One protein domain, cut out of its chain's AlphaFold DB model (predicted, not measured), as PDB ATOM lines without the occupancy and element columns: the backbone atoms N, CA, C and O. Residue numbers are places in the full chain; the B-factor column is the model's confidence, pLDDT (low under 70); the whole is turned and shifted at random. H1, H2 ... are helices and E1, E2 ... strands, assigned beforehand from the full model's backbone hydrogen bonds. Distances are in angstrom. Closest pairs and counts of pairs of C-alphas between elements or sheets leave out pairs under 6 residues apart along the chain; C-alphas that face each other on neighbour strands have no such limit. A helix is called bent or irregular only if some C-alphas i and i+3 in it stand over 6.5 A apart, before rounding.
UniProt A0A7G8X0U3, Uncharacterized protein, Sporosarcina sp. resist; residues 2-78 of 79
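AT A GLANCE: This is residues 2 to 78 of the 79 residues of an uncharacterized protein of Sporosarcina sp. resist (UniProt A0A7G8X0U3). A long two-stranded hairpin, E1 and E2, makes the length of the domain, with the turn at residues 31 to 35 at one end of the long axis. Away from that turn, the short strand E3 joins the side of E2, helix H1 packs along the sheet over E1, and the short helices H2 and H3 sit beside H1 and the sheet. The printed part has 77 residues, with three named helices and three named strands in the order H1 E1 E2 H2 H3 E3; the sheet runs E1 E2 E3, antiparallel, and the class is mixed, helices and strands. The whole is only just loose, close to compact, with a radius of gyration of the C-alphas of 14.2 A and spans of 46 by 23 by 19 A.

IN THESE COORDINATES: E1 is residues 20 to 30, 31.8 A from first to last C-alpha, beginning at C-alpha 20 (3.276, -42.964, 22.474). E2 is residues 36 to 47, 33.0 A, and E3 is residues 69 to 73, 12.3 A, ending at C-alpha 73 (18.255, -34.111, 13.690). H1, residues 2 to 14, is 18.9 A long and begins at C-alpha 2 (19.121, -44.549, 16.611); it is neither bent nor irregular, but only just: C-alphas 8 and 11 are 6.5 A apart. H2 is residues 48 to 53, 8.6 A. H3 is residues 61 to 67, 10.4 A, and is irregular: C-alphas 62 and 65 are 7.1 A apart.

HOW THE PARTS SIT: E2 is the inner strand, and E1 and E3 are edge strands. The hairpin E1 and E2 is antiparallel at 162 degrees, with N 21 and O 46 at 2.9 A and N 29 and O 37 at 2.8 A, within hydrogen-bond range. E2 and E3 are antiparallel at 156 degrees, with N 43 and O 72 at 2.9 A and N 69 and O 45 at 2.8 A, within range. H1 is on the sheet at a height of 10.0 A; it lies over E1 and runs along the strands, at 20 degrees to E1 on the local plane. H1 touches H3 with residues 2 to 6 alone, at a steep tilt of 65 degrees, the same way; the closest C-alphas, of Trp 2 and Thr 61, are 5.6 A apart. H1 touches H2 with residues 9 to 13 alone, about perpendicular at 79 degrees; the closest C-alphas, of Ser 13 and Leu 51, are 5.4 A apart. H2 and H3 are close but not clearly touching, with the C-alphas of Thr 50 and Val 67 closest at 7.1 A. H2 only grazes the sheet with residues 48 to 51, and H3 with residues 64 to 67. In H2 every O i to N i+4 pair is within hydrogen-bond range; H1 has 6 of 9 and H3 1 of 3, beside 3 of 4 O i to N i+3 pairs in H3.

THE WHOLE: The two C-alphas farthest apart, of Lys 16 and Tyr 33, are 46.8 A apart. The printed part has no cut. The links are tight but for the short link from H2 to H3, of 7 residues. The mean pLDDT of the printed part is 95.7, and no printed residue is under 70.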
ATOM      1  N   TRP A   2      20.141 -43.631  17.164       93.69
ATOM      2  CA  TRP A   2      19.121 -44.549  16.611       93.69
ATOM      3  C   TRP A   2      19.141 -45.970  17.201       93.69
ATOM      4  O   TRP A   2      18.093 -46.506  17.546       93.69
ATOM      5  N   MET A   3      20.320 -46.580  17.358       94.81
ATOM      6  CA  MET A   3      20.433 -47.916  17.964       94.81
ATOM      7  C   MET A   3      19.953 -47.929  19.422       94.81
ATOM      8  O   MET A   3      19.338 -48.888  19.878       94.81
ATOM      9  N   ASP A   4      20.207 -46.846  20.152       96.50
ATOM     10  CA  ASP A   4      19.778 -46.712  21.543       96.50
ATOM     11  C   ASP A   4      18.271 -46.446  21.628       96.50
ATOM     12  O   ASP A   4      17.593 -47.048  22.454       96.50
ATOM     13  N   SER A   5      17.718 -45.650  20.707       96.31
ATOM     14  CA  SER A   5      16.271 -45.494  20.533       96.31
ATOM     15  C   SER A   5      15.591 -46.836  20.276       96.31
ATOM     16  O   SER A   5      14.571 -47.113  20.894       96.31
ATOM     17  N   LEU A   6      16.166 -47.709  19.443       96.88
ATOM     18  CA  LEU A   6      15.629 -49.055  19.221       96.88
ATOM     19  C   LEU A   6      15.592 -49.878  20.518       96.88
ATOM     20  O   LEU A   6      14.576 -50.505  20.815       96.88
ATOM     21  N   LYS A   7      16.665 -49.839  21.319       97.19
ATOM     22  CA  LYS A   7      16.730 -50.540  22.615       97.19
ATOM     23  C   LYS A   7      15.716 -50.013  23.632       97.19
ATOM     24  O   LYS A   7      15.242 -50.796  24.447       97.19
ATOM     25  N   ILE A   8      15.399 -48.718  23.592       96.88
ATOM     26  CA  ILE A   8      14.389 -48.088  24.457       96.88
ATOM     27  C   ILE A   8      12.977 -48.456  23.990       96.88
ATOM     28  O   ILE A   8      12.144 -48.864  24.790       96.88
ATOM     29  N   LEU A   9      12.703 -48.330  22.691       97.31
ATOM     30  CA  LEU A   9      11.350 -48.454  22.152       97.31
ATOM     31  C   LEU A   9      10.873 -49.902  22.044       97.31
ATOM     32  O   LEU A   9       9.682 -50.143  22.214       97.31
ATOM     33  N   LYS A  10      11.774 -50.866  21.815       97.31
ATOM     34  CA  LYS A  10      11.412 -52.289  21.731       97.31
ATOM     35  C   LYS A  10      10.646 -52.779  22.976       97.31
ATOM     36  O   LYS A  10       9.520 -53.231  22.801       97.31
ATOM     37  N   PRO A  11      11.159 -52.657  24.213       97.50
ATOM     38  CA  PRO A  11      10.395 -53.067  25.393       97.50
ATOM     39  C   PRO A  11       9.144 -52.202  25.629       97.50
ATOM     40  O   PRO A  11       8.131 -52.719  26.084       97.50
ATOM     41  N   ILE A  12       9.161 -50.908  25.284       97.38
ATOM     42  CA  ILE A  12       7.973 -50.038  25.418       97.38
ATOM     43  C   ILE A  12       6.857 -50.445  24.442       97.38
ATOM     44  O   ILE A  12       5.672 -50.323  24.756       97.38
ATOM     45  N   SER A  13       7.206 -50.979  23.270       96.56
ATOM     46  CA  SER A  13       6.221 -51.468  22.301       96.56
ATOM     47  C   SER A  13       5.329 -52.581  22.876       96.56
ATOM     48  O   SER A  13       4.162 -52.696  22.492       96.56
ATOM     49  N   GLU A  14       5.833 -53.333  23.859       96.62
ATOM     50  CA  GLU A  14       5.118 -54.410  24.549       96.62
ATOM     51  C   GLU A  14       4.180 -53.890  25.660       96.62
ATOM     52  O   GLU A  14       3.229 -54.579  26.029       96.62
ATOM     53  N   MET A  15       4.392 -52.661  26.147       96.81
ATOM     54  CA  MET A  15       3.579 -52.000  27.180       96.81
ATOM     55  C   MET A  15       2.334 -51.370  26.549       96.81
ATOM     56  O   MET A  15       2.381 -50.242  26.059       96.81
ATOM     57  N   LYS A  16       1.217 -52.101  26.496       93.25
ATOM     58  CA  LYS A  16      -0.004 -51.690  25.771       93.25
ATOM     59  C   LYS A  16      -0.721 -50.467  26.349       93.25
ATOM     60  O   LYS A  16      -1.541 -49.878  25.655       93.25
ATOM     61  N   GLU A  17      -0.389 -50.068  27.566       96.12
ATOM     62  CA  GLU A  17      -0.867 -48.864  28.244       96.12
ATOM     63  C   GLU A  17      -0.165 -47.568  27.798       96.12
ATOM     64  O   GLU A  17      -0.592 -46.481  28.180       96.12
ATOM     65  N   VAL A  18       0.922 -47.662  27.023       97.06
ATOM     66  CA  VAL A  18       1.663 -46.489  26.535       97.06
ATOM     67  C   VAL A  18       1.097 -46.036  25.189       97.06
ATOM     68  O   VAL A  18       1.207 -46.755  24.199       97.06
ATOM     69  N   ASP A  19       0.551 -44.826  25.110       96.31
ATOM     70  CA  ASP A  19      -0.052 -44.306  23.867       96.31
ATOM     71  C   ASP A  19       0.972 -43.746  22.860       96.31
ATOM     72  O   ASP A  19       0.681 -43.588  21.673       96.31
ATOM     73  N   GLY A  20       2.194 -43.471  23.309       96.25
ATOM     74  CA  GLY A  20       3.276 -42.964  22.474       96.25
ATOM     75  C   GLY A  20       4.500 -42.576  23.296       96.25
ATOM     76  O   GLY A  20       4.463 -42.568  24.528       96.25
ATOM     77  N   VAL A  21       5.599 -42.275  22.610       97.81
ATOM     78  CA  VAL A  21       6.876 -41.895  23.227       97.81
ATOM     79  C   VAL A  21       7.479 -40.726  22.464       97.81
ATOM     80  O   VAL A  21       7.578 -40.766  21.242       97.81
ATOM     81  N   ILE A  22       7.961 -39.721  23.193       97.88
ATOM     82  CA  ILE A  22       8.804 -38.660  22.640       97.88
ATOM     83  C   ILE A  22      10.220 -38.878  23.168       97.88
ATOM     84  O   ILE A  22      10.421 -38.990  24.380       97.88
ATOM     85  N   ILE A  23      11.201 -38.967  22.272       97.56
ATOM     86  CA  ILE A  23      12.611 -39.120  22.641       97.56
ATOM     87  C   ILE A  23      13.354 -37.835  22.302       97.56
ATOM     88  O   ILE A  23      13.372 -37.426  21.146       97.56
ATOM     89  N   HIS A  24      14.022 -37.262  23.306       97.62
ATOM     90  CA  HIS A  24      14.982 -36.174  23.144       97.62
ATOM     91  C   HIS A  24      16.389 -36.694  23.422       97.62
ATOM     92  O   HIS A  24      16.705 -37.094  24.545       97.62
ATOM     93  N   TRP A  25      17.244 -36.682  22.403       97.12
ATOM     94  CA  TRP A  25      18.675 -36.893  22.579       97.12
ATOM     95  C   TRP A  25      19.365 -35.553  22.768       97.12
ATOM     96  O   TRP A  25      19.294 -34.680  21.902       97.12
ATOM     97  N   LEU A  26      20.062 -35.430  23.892       95.69
ATOM     98  CA  LEU A  26      20.938 -34.309  24.192       95.69
ATOM     99  C   LEU A  26      22.389 -34.759  24.054       95.69
ATOM    100  O   LEU A  26      22.742 -35.872  24.453       95.69
ATOM    101  N   TYR A  27      23.222 -33.901  23.483       94.62
ATOM    102  CA  TYR A  27      24.662 -34.114  23.409       94.62
ATOM    103  C   TYR A  27      25.388 -32.771  23.533       94.62
ATOM    104  O   TYR A  27      24.829 -31.755  23.101       94.62
ATOM    105  N   PRO A  28      26.613 -32.738  24.082       95.06
ATOM    106  CA  PRO A  28      27.390 -31.511  24.120       95.06
ATOM    107  C   PRO A  28      27.630 -30.950  22.717       95.06
ATOM    108  O   PRO A  28      28.136 -31.632  21.822       95.06
ATOM    109  N   LEU A  29      27.256 -29.688  22.522       93.94
ATOM    110  CA  LEU A  29      27.515 -28.912  21.318       93.94
ATOM    111  C   LEU A  29      28.472 -27.778  21.655       93.94
ATOM    112  O   LEU A  29      28.355 -27.148  22.705       93.94
ATOM    113  N   VAL A  30      29.391 -27.506  20.732       93.44
ATOM    114  CA  VAL A  30      30.353 -26.412  20.845       93.44
ATOM    115  C   VAL A  30      29.961 -25.318  19.861       93.44
ATOM    116  O   VAL A  30      29.803 -25.583  18.667       93.44
ATOM    117  N   ASP A  31      29.766 -24.097  20.354       90.56
ATOM    118  CA  ASP A  31      29.465 -22.950  19.498       90.56
ATOM    119  C   ASP A  31      30.709 -22.449  18.733       90.56
ATOM    120  O   ASP A  31      31.838 -22.891  18.951       90.56
ATOM    121  N   GLN A  32      30.521 -21.484  17.827       92.81
ATOM    122  CA  GLN A  32      31.617 -20.899  17.035       92.81
ATOM    123  C   GLN A  32      32.709 -20.201  17.872       92.81
ATOM    124  O   GLN A  32      33.762 -19.860  17.335       92.81
ATOM    125  N   TYR A  33      32.458 -19.966  19.161       95.94
ATOM    126  CA  TYR A  33      33.375 -19.333  20.104       95.94
ATOM    127  C   TYR A  33      34.027 -20.343  21.061       95.94
ATOM    128  O   TYR A  33      34.825 -19.940  21.906       95.94
ATOM    129  N   GLY A  34      33.732 -21.640  20.925       94.75
ATOM    130  CA  GLY A  34      34.300 -22.693  21.765       94.75
ATOM    131  C   GLY A  34      33.537 -22.958  23.064       94.75
ATOM    132  O   GLY A  34      34.049 -23.691  23.907       94.75
ATOM    133  N   ASN A  35      32.340 -22.392  23.255       96.81
ATOM    134  CA  ASN A  35      31.538 -22.675  24.446       96.81
ATOM    135  C   ASN A  35      30.783 -23.994  24.281       96.81
ATOM    136  O   ASN A  35      30.076 -24.179  23.290       96.81
ATOM    137  N   GLU A  36      30.893 -24.875  25.274       96.38
ATOM    138  CA  GLU A  36      30.222 -26.173  25.300       96.38
ATOM    139  C   GLU A  36      28.925 -26.116  26.115       96.38
ATOM    140  O   GLU A  36      28.891 -25.589  27.232       96.38
ATOM    141  N   LYS A  37      27.846 -26.671  25.558       95.25
ATOM    142  CA  LYS A  37      26.576 -26.866  26.261       95.25
ATOM    143  C   LYS A  37      25.815 -28.046  25.668       95.25
ATOM    144  O   LYS A  37      25.783 -28.203  24.451       95.25
ATOM    145  N   ASP A  38      25.131 -28.811  26.513       95.12
ATOM    146  CA  ASP A  38      24.182 -29.821  26.048       95.12
ATOM    147  C   ASP A  38      23.078 -29.172  25.210       95.12
ATOM    148  O   ASP A  38      22.356 -28.272  25.661       95.12
ATOM    149  N   GLY A  39      22.975 -29.636  23.971       94.50
ATOM    150  CA  GLY A  39      21.971 -29.220  23.011       94.50
ATOM    151  C   GLY A  39      21.193 -30.412  22.486       94.50
ATOM    152  O   GLY A  39      21.649 -31.554  22.528       94.50
ATOM    153  N   GLU A  40      19.997 -30.133  21.989       95.00
ATOM    154  CA  GLU A  40      19.158 -31.142  21.367       95.00
ATOM    155  C   GLU A  40      19.718 -31.528  19.999       95.00
ATOM    156  O   GLU A  40      19.874 -30.686  19.111       95.00
ATOM    157  N   VAL A  41      20.054 -32.808  19.846       96.06
ATOM    158  CA  VAL A  41      20.695 -33.332  18.634       96.06
ATOM    159  C   VAL A  41      19.793 -34.240  17.819       96.06
ATOM    160  O   VAL A  41      20.002 -34.363  16.613       96.06
ATOM    161  N   MET A  42      18.776 -34.838  18.441       96.62
ATOM    162  CA  MET A  42      17.765 -35.620  17.741       96.62
ATOM    163  C   MET A  42      16.466 -35.673  18.542       96.62
ATOM    164  O   MET A  42      16.495 -36.006  19.729       96.62
ATOM    165  N   VAL A  43      15.341 -35.409  17.880       97.38
ATOM    166  CA  VAL A  43      13.995 -35.557  18.445       97.38
ATOM    167  C   VAL A  43      13.101 -36.303  17.496       97.38
ATOM    168  O   VAL A  43      13.230 -36.185  16.281       97.38
ATOM    169  N   PHE A  44      12.200 -37.082  18.073       97.88
ATOM    170  CA  PHE A  44      11.036 -37.581  17.372       97.88
ATOM    171  C   PHE A  44       9.952 -38.022  18.348       97.88
ATOM    172  O   PHE A  44      10.224 -38.391  19.495       97.88
ATOM    173  N   ASN A  45       8.731 -38.044  17.836       98.00
ATOM    174  CA  ASN A  45       7.566 -38.641  18.459       98.00
ATOM    175  C   ASN A  45       7.219 -39.958  17.749       98.00
ATOM    176  O   ASN A  45       7.246 -40.044  16.521       98.00
ATOM    177  N   ILE A  46       6.875 -40.994  18.504       97.94
ATOM    178  CA  ILE A  46       6.383 -42.258  17.961       97.94
ATOM    179  C   ILE A  46       5.090 -42.653  18.671       97.94
ATOM    180  O   ILE A  46       5.064 -42.918  19.871       97.94
ATOM    181  N   GLU A  47       4.004 -42.681  17.909       97.75
ATOM    182  CA  GLU A  47       2.673 -43.030  18.402       97.75
ATOM    183  C   GLU A  47       2.501 -44.547  18.524       97.75
ATOM    184  O   GLU A  47       3.195 -45.326  17.855       97.75
ATOM    185  N   ARG A  48       1.529 -44.978  19.338       97.25
ATOM    186  CA  ARG A  48       1.158 -46.390  19.519       97.25
ATOM    187  C   ARG A  48       0.942 -47.117  18.194       97.25
ATOM    188  O   ARG A  48       1.447 -48.223  18.022       97.25
ATOM    189  N   GLU A  49       0.253 -46.493  17.240       97.38
ATOM    190  CA  GLU A  49       0.012 -47.101  15.927       97.38
ATOM    191  C   GLU A  49       1.324 -47.476  15.215       97.38
ATOM    192  O   GLU A  49       1.438 -48.563  14.647       97.38
ATOM    193  N   THR A  50       2.340 -46.610  15.272       97.75
ATOM    194  CA  THR A  50       3.656 -46.893  14.688       97.75
ATOM    195  C   THR A  50       4.420 -47.929  15.510       97.75
ATOM    196  O   THR A  50       5.009 -48.838  14.923       97.75
ATOM    197  N   LEU A  51       4.388 -47.841  16.848       97.50
ATOM    198  CA  LEU A  51       5.040 -48.822  17.729       97.50
ATOM    199  C   LEU A  51       4.571 -50.255  17.443       97.50
ATOM    200  O   LEU A  51       5.390 -51.173  17.401       97.50
ATOM    201  N   ASP A  52       3.268 -50.423  17.215       97.31
ATOM    202  CA  ASP A  52       2.642 -51.721  16.959       97.31
ATOM    203  C   ASP A  52       2.878 -52.235  15.523       97.31
ATOM    204  O   ASP A  52       2.825 -53.442  15.288       97.31
ATOM    205  N   LYS A  53       3.164 -51.349  14.556       97.31
ATOM    206  CA  LYS A  53       3.466 -51.722  13.158       97.31
ATOM    207  C   LYS A  53       4.910 -52.182  12.941       97.31
ATOM    208  O   LYS A  53       5.187 -52.871  11.957       97.31
ATOM    209  N   ILE A  54       5.845 -51.770  13.797       97.69
ATOM    210  CA  ILE A  54       7.271 -52.064  13.619       97.69
ATOM    211  C   ILE A  54       7.578 -53.532  13.960       97.69
ATOM    212  O   ILE A  54       7.272 -54.024  15.041       97.69
ATOM    213  N   ASN A  55       8.281 -54.225  13.057       97.56
ATOM    214  CA  ASN A  55       8.927 -55.506  13.356       97.56
ATOM    215  C   ASN A  55      10.280 -55.254  14.045       97.56
ATOM    216  O   ASN A  55      11.307 -55.137  13.374       97.56
ATOM    217  N   TRP A  56      10.277 -55.159  15.375       96.12
ATOM    218  CA  TRP A  56      11.434 -54.748  16.183       96.12
ATOM    219  C   TRP A  56      12.663 -55.659  16.088       96.12
ATOM    220  O   TRP A  56      13.772 -55.196  16.348       96.12
ATOM    221  N   ASP A  57      12.503 -56.923  15.692       95.50
ATOM    222  CA  ASP A  57      13.626 -57.856  15.522       95.50
ATOM    223  C   ASP A  57      14.396 -57.628  14.216       95.50
ATOM    224  O   ASP A  57      15.559 -58.013  14.110       95.50
ATOM    225  N   ASN A  58      13.765 -56.987  13.228       96.62
ATOM    226  CA  ASN A  58      14.333 -56.771  11.894       96.62
ATOM    227  C   ASN A  58      14.309 -55.297  11.464       96.62
ATOM    228  O   ASN A  58      14.574 -54.976  10.303       96.62
ATOM    229  N   PHE A  59      13.952 -54.387  12.372       97.38
ATOM    230  CA  PHE A  59      13.826 -52.974  12.054       97.38
ATOM    231  C   PHE A  59      15.200 -52.346  11.805       97.38
ATOM    232  O   PHE A  59      16.075 -52.350  12.669       97.38
ATOM    233  N   LEU A  60      15.377 -51.763  10.618       97.00
ATOM    234  CA  LEU A  60      16.570 -50.991  10.287       97.00
ATOM    235  C   LEU A  60      16.443 -49.589  10.881       97.00
ATOM    236  O   LEU A  60      15.537 -48.839  10.521       97.00
ATOM    237  N   THR A  61      17.383 -49.221  11.747       94.44
ATOM    238  CA  THR A  61      17.407 -47.930  12.452       94.44
ATOM    239  C   THR A  61      17.357 -46.719  11.520       94.44
ATOM    240  O   THR A  61      16.759 -45.705  11.858       94.44
ATOM    241  N   ASP A  62      17.903 -46.843  10.313       94.38
ATOM    242  CA  ASP A  62      17.921 -45.779   9.303       94.38
ATOM    243  C   ASP A  62      16.516 -45.455   8.753       94.38
ATOM    244  O   ASP A  62      16.329 -44.474   8.032       94.38
ATOM    245  N   ASN A  63      15.502 -46.264   9.085       96.44
ATOM    246  CA  ASN A  63      14.109 -45.987   8.748       96.44
ATOM    247  C   ASN A  63      13.387 -45.128   9.789       96.44
ATOM    248  O   ASN A  63      12.287 -44.675   9.476       96.44
ATOM    249  N   PHE A  64      13.965 -44.862  10.972       95.56
ATOM    250  CA  PHE A  64      13.332 -43.995  11.978       95.56
ATOM    251  C   PHE A  64      12.826 -42.674  11.379       95.56
ATOM    252  O   PHE A  64      11.627 -42.433  11.502       95.56
ATOM    253  N   PRO A  65      13.630 -41.892  10.626       95.50
ATOM    254  CA  PRO A  65      13.187 -40.610  10.065       95.50
ATOM    255  C   PRO A  65      11.967 -40.689   9.134       95.50
ATOM    256  O   PRO A  65      11.374 -39.665   8.814       95.50
ATOM    257  N   LYS A  66      11.621 -41.886   8.644       96.69
ATOM    258  CA  LYS A  66      10.528 -42.110   7.685       96.69
ATOM    259  C   LYS A  66       9.228 -42.567   8.341       96.69
ATOM    260  O   LYS A  66       8.199 -42.554   7.675       96.69
ATOM    261  N   VAL A  67       9.287 -43.060   9.578       97.25
ATOM    262  CA  VAL A  67       8.146 -43.714  10.246       97.25
ATOM    263  C   VAL A  67       7.712 -43.011  11.527       97.25
ATOM    264  O   VAL A  67       6.626 -43.288  12.026       97.25
ATOM    265  N   VAL A  68       8.556 -42.133  12.069       97.19
ATOM    266  CA  VAL A  68       8.264 -41.333  13.263       97.19
ATOM    267  C   VAL A  68       7.741 -39.951  12.879       97.19
ATOM    268  O   VAL A  68       7.985 -39.462  11.775       97.19
ATOM    269  N   ASN A  69       7.060 -39.311  13.822       97.38
ATOM    270  CA  ASN A  69       6.534 -37.961  13.692       97.38
ATOM    271  C   ASN A  69       7.534 -36.947  14.265       97.38
ATOM    272  O   ASN A  69       8.375 -37.291  15.098       97.38
ATOM    273  N   ASP A  70       7.446 -35.698  13.804       96.19
ATOM    274  CA  ASP A  70       8.239 -34.567  14.309       96.19
ATOM    275  C   ASP A  70       9.755 -34.836  14.355       96.19
ATOM    276  O   ASP A  70      10.456 -34.405  15.271       96.19
ATOM    277  N   TYR A  71      10.270 -35.579  13.366       96.75
ATOM    278  CA  TYR A  71      11.687 -35.920  13.315       96.75
ATOM    279  C   TYR A  71      12.549 -34.675  13.096       96.75
ATOM    280  O   TYR A  71      12.472 -34.004  12.062       96.75
ATOM    281  N   PHE A  72      13.439 -34.430  14.046       96.06
ATOM    282  CA  PHE A  72      14.507 -33.454  13.957       96.06
ATOM    283  C   PHE A  72      15.848 -34.143  14.210       96.06
ATOM    284  O   PHE A  72      15.981 -34.981  15.097       96.06
ATOM    285  N   GLU A  73      16.862 -33.749  13.447       95.38
ATOM    286  CA  GLU A  73      18.255 -34.111  13.690       95.38
ATOM    287  C   GLU A  73      19.120 -32.883  13.438       95.38
ATOM    288  O   GLU A  73      18.970 -32.190  12.421       95.38
ATOM    289  N   HIS A  74      20.012 -32.598  14.381       94.31
ATOM    290  CA  HIS A  74      20.883 -31.443  14.305       94.31
ATOM    291  C   HIS A  74      21.836 -31.578  13.102       94.31
ATOM    292  O   HIS A  74      22.404 -32.650  12.898       94.31
ATOM    293  N   PRO A  75      22.076 -30.511  12.310       90.94
ATOM    294  CA  PRO A  75      22.878 -30.589  11.083       90.94
ATOM    295  C   PRO A  75      24.283 -31.175  11.260       90.94
ATOM    296  O   PRO A  75      24.776 -31.834  10.356       90.94
ATOM    297  N   ALA A  76      24.905 -30.981  12.426       88.75
ATOM    298  CA  ALA A  76      26.212 -31.567  12.746       88.75
ATOM    299  C   ALA A  76      26.211 -33.111  12.824       88.75
ATOM    300  O   ALA A  76      27.277 -33.716  12.808       88.75
ATOM    301  N   PHE A  77      25.032 -33.731  12.924       84.38
ATOM    302  CA  PHE A  77      24.838 -35.178  13.050       84.38
ATOM    303  C   PHE A  77      24.129 -35.796  11.841       84.38
ATOM    304  O   PHE A  77      24.069 -37.021  11.744       84.38
ATOM    305  N   LYS A  78      23.640 -34.977  10.898       77.62
ATOM    306  CA  LYS A  78      23.072 -35.480   9.643       77.62
ATOM    307  C   LYS A  78      24.178 -36.137   8.813       77.62
ATOM    308  O   LYS A  78      25.215 -35.519   8.574       77.62
TER     309      LYS A  78